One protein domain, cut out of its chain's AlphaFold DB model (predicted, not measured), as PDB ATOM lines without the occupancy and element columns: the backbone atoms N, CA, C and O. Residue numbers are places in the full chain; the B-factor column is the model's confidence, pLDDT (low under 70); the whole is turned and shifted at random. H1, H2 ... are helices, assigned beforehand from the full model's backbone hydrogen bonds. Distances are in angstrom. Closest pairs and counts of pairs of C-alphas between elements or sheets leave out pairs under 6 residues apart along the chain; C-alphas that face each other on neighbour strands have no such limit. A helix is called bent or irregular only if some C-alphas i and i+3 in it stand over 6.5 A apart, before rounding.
ATOM      1  N   ILE A 681      82.768 179.657 231.621       79.62
ATOM      2  CA  ILE A 681      83.706 178.532 231.685       79.62
ATOM      3  C   ILE A 681      84.538 178.495 230.402       79.62
ATOM      4  O   ILE A 681      85.763 178.436 230.466       79.62
ATOM      5  N   SER A 682      83.892 178.654 229.241       79.06
ATOM      6  CA  SER A 682      84.582 178.708 227.944       79.06
ATOM      7  C   SER A 682      85.669 179.788 227.887       79.06
ATOM      8  O   SER A 682      86.670 179.588 227.201       79.06
ATOM      9  N   LEU A 683      85.492 180.922 228.579       79.44
ATOM     10  CA  LEU A 683      86.475 182.014 228.618       79.44
ATOM     11  C   LEU A 683      87.676 181.703 229.518       79.44
ATOM     12  O   LEU A 683      88.773 182.199 229.275       79.44
ATOM     13  N   ILE A 684      87.469 180.896 230.554       81.25
ATOM     14  CA  ILE A 684      88.530 180.460 231.465       81.25
ATOM     15  C   ILE A 684      89.326 179.307 230.843       81.25
ATOM     16  O   ILE A 684      90.549 179.285 230.955       81.25
ATOM     17  N   GLU A 685      88.659 178.392 230.138       79.38
ATOM     18  CA  GLU A 685      89.317 177.317 229.384       79.38
ATOM     19  C   GLU A 685      90.100 177.845 228.172       79.38
ATOM     20  O   GLU A 685      91.220 177.402 227.910       79.38
ATOM     21  N   ASP A 686      89.529 178.804 227.439       82.62
ATOM     22  CA  ASP A 686      90.186 179.502 226.337       82.62
ATOM     23  C   ASP A 686      89.969 181.014 226.456       82.62
ATOM     24  O   ASP A 686      88.919 181.557 226.099       82.62
ATOM     25  N   ILE A 687      91.029 181.704 226.883       84.75
ATOM     26  CA  ILE A 687      91.097 183.164 227.054       84.75
ATOM     27  C   ILE A 687      90.762 183.913 225.752       84.75
ATOM     28  O   ILE A 687      90.381 185.083 225.775       84.75
ATOM     29  N   ARG A 688      90.919 183.258 224.597       83.81
ATOM     30  CA  ARG A 688      90.667 183.836 223.270       83.81
ATOM     31  C   ARG A 688      89.234 183.607 222.800       83.81
ATOM     32  O   ARG A 688      88.872 184.093 221.725       83.81
ATOM     33  N   SER A 689      88.441 182.844 223.548       83.12
ATOM     34  CA  SER A 689      87.071 182.543 223.170       83.12
ATOM     35  C   SER A 689      86.202 183.798 223.233       83.12
ATOM     36  O   SER A 689      86.384 184.698 224.053       83.12
ATOM     37  N   ILE A 690      85.243 183.866 222.315       85.56
ATOM     38  CA  ILE A 690      84.247 184.931 222.267       85.56
ATOM     39  C   ILE A 690      82.851 184.327 222.298       85.56
ATOM     40  O   ILE A 690      82.649 183.169 221.931       85.56
ATOM     41  N   ASN A 691      81.872 185.119 222.738       86.62
ATOM     42  CA  ASN A 691      80.500 184.659 222.944       86.62
ATOM     43  C   ASN A 691      79.701 184.520 221.629       86.62
ATOM     44  O   ASN A 691      78.609 185.072 221.481       86.62
ATOM     45  N   ILE A 692      80.265 183.809 220.654       87.19
ATOM     46  CA  ILE A 692      79.706 183.570 219.322       87.19
ATOM     47  C   ILE A 692      79.406 182.078 219.157       87.19
ATOM     48  O   ILE A 692      80.132 181.216 219.651       87.19
ATOM     49  N   VAL A 693      78.312 181.770 218.465       84.31
ATOM     50  CA  VAL A 693      77.937 180.411 218.078       84.31
ATOM     51  C   VAL A 693      78.967 179.873 217.084       84.31
ATOM     52  O   VAL A 693      79.110 180.385 215.973       84.31
ATOM     53  N   SER A 694      79.697 178.837 217.493       79.62
ATOM     54  CA  SER A 694      80.610 178.091 216.629       79.62
ATOM     55  C   SER A 694      79.848 177.086 215.764       79.62
ATOM     56  O   SER A 694      78.778 176.615 216.151       79.62
ATOM     57  N   LEU A 695      80.432 176.691 214.630       79.38
ATOM     58  CA  LEU A 695      79.933 175.540 213.877       79.38
ATOM     59  C   LEU A 695      79.941 174.266 214.747       79.38
ATOM     60  O   LEU A 695      80.798 174.147 215.632       79.38
ATOM     61  N   PRO A 696      79.028 173.308 214.489       75.69
ATOM     62  CA  PRO A 696      79.060 172.004 215.140       75.69
ATOM     63  C   PRO A 696      80.435 171.355 214.974       75.69
ATOM     64  O   PRO A 696      80.985 171.304 213.870       75.69
ATOM     65  N   ASN A 697      81.001 170.879 216.080       75.50
ATOM     66  CA  ASN A 697      82.281 170.189 216.085       75.50
ATOM     67  C   ASN A 697      82.096 168.803 216.700       75.50
ATOM     68  O   ASN A 697      81.810 168.687 217.888       75.50
ATOM     69  N   PHE A 698      82.321 167.772 215.888       78.69
ATOM     70  CA  PHE A 698      82.258 166.377 216.311       78.69
ATOM     71  C   PHE A 698      83.134 166.101 217.541       78.69
ATOM     72  O   PHE A 698      82.691 165.430 218.462       78.69
ATOM     73  N   GLU A 699      84.344 166.664 217.609       76.69
ATOM     74  CA  GLU A 699      85.240 166.452 218.755       76.69
ATOM     75  C   GLU A 699      84.649 166.980 220.063       76.69
ATOM     76  O   GLU A 699      84.832 166.374 221.118       76.69
ATOM     77  N   ARG A 700      83.924 168.103 219.991       78.06
ATOM     78  CA  ARG A 700      83.246 168.693 221.145       78.06
ATOM     79  C   ARG A 700      82.072 167.821 221.580       78.06
ATOM     80  O   ARG A 700      81.976 167.504 222.757       78.06
ATOM     81  N   GLU A 701      81.231 167.388 220.643       81.06
ATOM     82  CA  GLU A 701      80.107 166.489 220.945       81.06
ATOM     83  C   GLU A 701      80.593 165.152 221.527       81.06
ATOM     84  O   GLU A 701      80.056 164.661 222.518       81.06
ATOM     85  N   CYS A 702      81.663 164.579 220.967       82.12
ATOM     86  CA  CYS A 702      82.296 163.387 221.518       82.12
ATOM     87  C   CYS A 702      82.835 163.618 222.927       82.12
ATOM     88  O   CYS A 702      82.667 162.746 223.776       82.12
ATOM     89  N   ARG A 703      83.459 164.770 223.191       82.06
ATOM     90  CA  ARG A 703      83.943 165.123 224.528       82.06
ATOM     91  C   ARG A 703      82.796 165.185 225.535       82.06
ATOM     92  O   ARG A 703      82.884 164.515 226.556       82.06
ATOM     93  N   GLU A 704      81.707 165.880 225.211       80.94
ATOM     94  CA  GLU A 704      80.520 165.996 226.075       80.94
ATOM     95  C   GLU A 704      79.896 164.613 226.378       80.94
ATOM     96  O   GLU A 704      79.513 164.309 227.514       80.94
ATOM     97  N   LEU A 705      79.854 163.718 225.382       84.38
ATOM     98  CA  LEU A 705      79.413 162.331 225.571       84.38
ATOM     99  C   LEU A 705      80.367 161.527 226.463       84.38
ATOM    100  O   LEU A 705      79.911 160.775 227.329       84.38
ATOM    101  N   VAL A 706      81.680 161.668 226.263       83.62
ATOM    102  CA  VAL A 706      82.700 160.994 227.078       83.62
ATOM    103  C   VAL A 706      82.627 161.482 228.521       83.62
ATOM    104  O   VAL A 706      82.561 160.647 229.414       83.62
ATOM    105  N   GLU A 707      82.536 162.787 228.767       80.69
ATOM    106  CA  GLU A 707      82.380 163.367 230.110       80.69
ATOM    107  C   GLU A 707      81.135 162.836 230.832       80.69
ATOM    108  O   GLU A 707      81.168 162.587 232.035       80.69
ATOM    109  N   THR A 708      80.048 162.577 230.100       80.94
ATOM    110  CA  THR A 708      78.806 162.045 230.682       80.94
ATOM    111  C   THR A 708      78.889 160.549 231.018       80.94
ATOM    112  O   THR A 708      78.266 160.072 231.973       80.94
ATOM    113  N   LEU A 709      79.606 159.766 230.205       83.19
ATOM    114  CA  LEU A 709      79.616 158.300 230.291       83.19
ATOM    115  C   LEU A 709      80.812 157.744 231.066       83.19
ATOM    116  O   LEU A 709      80.662 156.764 231.800       83.19
ATOM    117  N   LEU A 710      81.983 158.353 230.904       83.56
ATOM    118  CA  LEU A 710      83.248 157.886 231.457       83.56
ATOM    119  C   LEU A 710      83.250 157.776 232.993       83.56
ATOM    120  O   LEU A 710      83.723 156.744 233.473       83.56
ATOM    121  N   PRO A 711      82.647 158.701 233.776       82.62
ATOM    122  CA  PRO A 711      82.578 158.578 235.237       82.62
ATOM    123  C   PRO A 711      81.954 157.263 235.721       82.62
ATOM    124  O   PRO A 711      82.309 156.757 236.777       82.62
ATOM    125  N   LYS A 712      81.053 156.664 234.929       81.75
ATOM    126  CA  LYS A 712      80.394 155.389 235.262       81.75
ATOM    127  C   LYS A 712      81.286 154.166 235.030       81.75
ATOM    128  O   LYS A 712      80.941 153.072 235.469       81.75
ATOM    129  N   LEU A 713      82.374 154.325 234.279       82.06
ATOM    130  CA  LEU A 713      83.260 153.246 233.833       82.06
ATOM    131  C   LEU A 713      84.633 153.279 234.515       82.06
ATOM    132  O   LEU A 713      85.350 152.277 234.465       82.06
ATOM    133  N   ILE A 714      84.998 154.407 235.128       85.88
ATOM    134  CA  ILE A 714      86.265 154.580 235.837       85.88
ATOM    135  C   ILE A 714      86.237 153.788 237.147       85.88
ATOM    136  O   ILE A 714      85.300 153.892 237.935       85.88
ATOM    137  N   LYS A 715      87.298 153.013 237.385       85.31
ATOM    138  CA  LYS A 715      87.596 152.424 238.699       85.31
ATOM    139  C   LYS A 715      88.812 153.062 239.357       85.31
ATOM    140  O   LYS A 715      88.901 153.053 240.577       85.31
ATOM    141  N   ASN A 716      89.719 153.612 238.550       84.38
ATOM    142  CA  ASN A 716      90.921 154.270 239.031       84.38
ATOM    143  C   ASN A 716      90.555 155.502 239.880       84.38
ATOM    144  O   ASN A 716      89.927 156.425 239.350       84.38
ATOM    145  N   PRO A 717      90.928 155.544 241.173       81.44
ATOM    146  CA  PRO A 717      90.483 156.600 242.072       81.44
ATOM    147  C   PRO A 717      91.056 157.978 241.712       81.44
ATOM    148  O   PRO A 717      90.305 158.948 241.789       81.44
ATOM    149  N   LYS A 718      92.297 158.088 241.209       80.12
ATOM    150  CA  LYS A 718      92.856 159.375 240.730       80.12
ATOM    151  C   LYS A 718      92.011 159.966 239.617       80.12
ATOM    152  O   LYS A 718      91.587 161.118 239.675       80.12
ATOM    153  N   VAL A 719      91.719 159.141 238.615       80.44
ATOM    154  CA  VAL A 719      90.906 159.558 237.471       80.44
ATOM    155  C   VAL A 719      89.478 159.866 237.934       80.44
ATOM    156  O   VAL A 719      88.904 160.871 237.527       80.44
ATOM    157  N   ALA A 720      88.916 159.060 238.837       79.00
ATOM    158  CA  ALA A 720      87.577 159.283 239.376       79.00
ATOM    159  C   ALA A 720      87.468 160.610 240.136       79.00
ATOM    160  O   ALA A 720      86.448 161.277 240.012       79.00
ATOM    161  N   VAL A 721      88.507 161.025 240.869       77.44
ATOM    162  CA  VAL A 721      88.554 162.345 241.515       77.44
ATOM    163  C   VAL A 721      88.533 163.456 240.469       77.44
ATOM    164  O   VAL A 721      87.735 164.377 240.604       77.44
ATOM    165  N   HIS A 722      89.327 163.357 239.397       74.38
ATOM    166  CA  HIS A 722      89.348 164.372 238.336       74.38
ATOM    167  C   HIS A 722      88.002 164.534 237.617       74.38
ATOM    168  O   HIS A 722      87.601 165.658 237.328       74.38
ATOM    169  N   PHE A 723      87.285 163.436 237.367       69.06
ATOM    170  CA  PHE A 723      85.947 163.467 236.757       69.06
ATOM    171  C   PHE A 723      84.804 163.653 237.771       69.06
ATOM    172  O   PHE A 723      83.668 163.904 237.376       69.06
ATOM    173  N   GLY A 724      85.093 163.498 239.063       59.69
ATOM    174  CA  GLY A 724      84.167 163.660 240.182       59.69
ATOM    175  C   GLY A 724      84.184 165.058 240.800       59.69
ATOM    176  O   GLY A 724      83.353 165.320 241.669       59.69
ATOM    177  N   VAL A 725      85.086 165.951 240.360       57.19
ATOM    178  CA  VAL A 725      84.993 167.388 240.657       57.19
ATOM    179  C   VAL A 725      83.641 167.861 240.150       57.19
ATOM    180  O   VAL A 725      83.333 167.770 238.959       57.19
ATOM    181  N   ASN A 726      82.797 168.299 241.076       58.84
ATOM    182  CA  ASN A 726      81.428 168.633 240.759       58.84
ATOM    183  C   ASN A 726      81.448 169.850 239.820       58.84
ATOM    184  O   ASN A 726      82.226 170.782 240.031       58.84
ATOM    185  N   ARG A 727      80.607 169.874 238.780       64.00
ATOM    186  CA  ARG A 727      80.527 171.031 237.860       64.00
ATOM    187  C   ARG A 727      80.282 172.342 238.624       64.00
ATOM    188  O   ARG A 727      80.708 173.404 238.183       64.00
ATOM    189  N   ASP A 728      79.666 172.231 239.796       66.75
ATOM    190  CA  ASP A 728      79.451 173.301 240.767       66.75
ATOM    191  C   ASP A 728      80.757 173.919 241.304       66.75
ATOM    192  O   ASP A 728      80.825 175.136 241.451       66.75
ATOM    193  N   ASP A 729      81.816 173.132 241.534       73.44
ATOM    194  CA  ASP A 729      83.118 173.639 242.003       73.44
ATOM    195  C   ASP A 729      83.827 174.440 240.903       73.44
ATOM    196  O   ASP A 729      84.409 175.496 241.161       73.44
ATOM    197  N   LEU A 730      83.734 173.966 239.654       74.19
ATOM    198  CA  LEU A 730      84.233 174.694 238.487       74.19
ATOM    199  C   LEU A 730      83.481 176.018 238.319       74.19
ATOM    200  O   LEU A 730      84.108 177.053 238.106       74.19
ATOM    201  N   LEU A 731      82.151 176.002 238.458       76.00
ATOM    202  CA  LEU A 731      81.319 177.206 238.399       76.00
ATOM    203  C   LEU A 731      81.662 178.190 239.526       76.00
ATOM    204  O   LEU A 731      81.847 179.374 239.249       76.00
ATOM    205  N   ALA A 732      81.839 177.712 240.759       81.56
ATOM    206  CA  ALA A 732      82.238 178.541 241.894       81.56
ATOM    207  C   ALA A 732      83.622 179.181 241.683       81.56
ATOM    208  O   ALA A 732      83.809 180.373 241.940       81.56
ATOM    209  N   LEU A 733      84.592 178.425 241.154       82.31
ATOM    210  CA  LEU A 733      85.896 178.968 240.774       82.31
ATOM    211  C   LEU A 733      85.759 180.031 239.674       82.31
ATOM    212  O   LEU A 733      86.382 181.090 239.762       82.31
ATOM    213  N   CYS A 734      84.917 179.783 238.667       81.75
ATOM    214  CA  CYS A 734      84.660 180.739 237.591       81.75
ATOM    215  C   CYS A 734      84.064 182.051 238.115       81.75
ATOM    216  O   CYS A 734      84.502 183.128 237.707       81.75
ATOM    217  N   GLU A 735      83.109 181.983 239.046       82.88
ATOM    218  CA  GLU A 735      82.526 183.165 239.689       82.88
ATOM    219  C   GLU A 735      83.588 184.000 240.416       82.88
ATOM    220  O   GLU A 735      83.636 185.226 240.257       82.88
ATOM    221  N   ILE A 736      84.491 183.343 241.154       84.81
ATOM    222  CA  ILE A 736      85.603 184.009 241.844       84.81
ATOM    223  C   ILE A 736      86.514 184.711 240.834       84.81
ATOM    224  O   ILE A 736      86.781 185.906 240.983       84.81
ATOM    225  N   LEU A 737      86.954 184.010 239.786       84.38
ATOM    226  CA  LEU A 737      87.867 184.555 238.776       84.38
ATOM    227  C   LEU A 737      87.261 185.758 238.033       84.38
ATOM    228  O   LEU A 737      87.935 186.763 237.814       84.38
ATOM    229  N   ILE A 738      85.965 185.717 237.719       82.69
ATOM    230  CA  ILE A 738      85.262 186.811 237.022       82.69
ATOM    231  C   ILE A 738      85.040 188.032 237.915       82.69
ATOM    232  O   ILE A 738      84.993 189.175 237.430       82.69
ATOM    233  N   SER A 739      84.933 187.818 239.225       85.44
ATOM    234  CA  SER A 739      84.786 188.902 240.196       85.44
ATOM    235  C   SER A 739      86.068 189.725 240.391       85.44
ATOM    236  O   SER A 739      85.988 190.871 240.841       85.44
ATOM    237  N   MET A 740      87.241 189.204 240.000       86.81
ATOM    238  CA  MET A 740      88.524 189.893 240.168       86.81
ATOM    239  C   MET A 740      88.596 191.212 239.377       86.81
ATOM    240  O   MET A 740      88.066 191.357 238.266       86.81
TER     241      MET A 740
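What this domain is: This is residues 681 to 740 of the 746 residues of the protein "Hypothetical protein" of Hermetia illucens (UniProt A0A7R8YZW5). The printed part runs round one flat, open ring with an empty middle: short H1, a long loop, long H2, a corner at H3, and then H4, which comes back to pack on H1. H2 and H4 make two sides of this loose frame, and residues 692 to 706 stick out. The 60 printed residues hold four named helices, H1 to H4 in order, and no named strand, and the class is all helix. The whole is loose, with a radius of gyration of the C-alphas of 14.1 A and spans of 36 by 31 by 14 A.

Where its parts are: Find C-alpha 681 at (83.706, 178.532, 231.685), where H1, residues 681 to 685, begins; it is 6.2 A long. H2, residues 698 to 712, starts at (82.258, 166.377, 216.311) and measures 22.0 A; it is only just irregular, with C-alphas 708 and 711 being 6.9 A apart. H3, residues 717 to 724, measures 9.7 A. H4, residues 727 to 739, covers 18.5 A and ends at (84.786, 188.902, 240.196).

How they stand to each other: Look first at H1, which touches H4 at residues 730 to 734 alone; their closest C-alphas, of Ile 681 and Cys 734, are 6.4 A apart. H2 touches H3 with residues 707 to 711 alone, the closest C-alphas being those of Pro 711 and Phe 723, 6.1 A apart. These two stand at a steep tilt of 59 degrees, opposite ways. H1 and H3 are apart, and so are H2 and H4. Each O i to N i+4 pair is within hydrogen-bond range in H1, H3 and H4; in H2, 9 of 11 are.

The domain as a whole: The C-alphas of Leu 713 and Met 740, the two farthest apart, are 37.6 A apart. The printed part has no cut. The link from H1 to H2, 12 residues, is long; the other two are tight. Look at residues 723 to 728 for the model's low confidence, with pLDDT under 70.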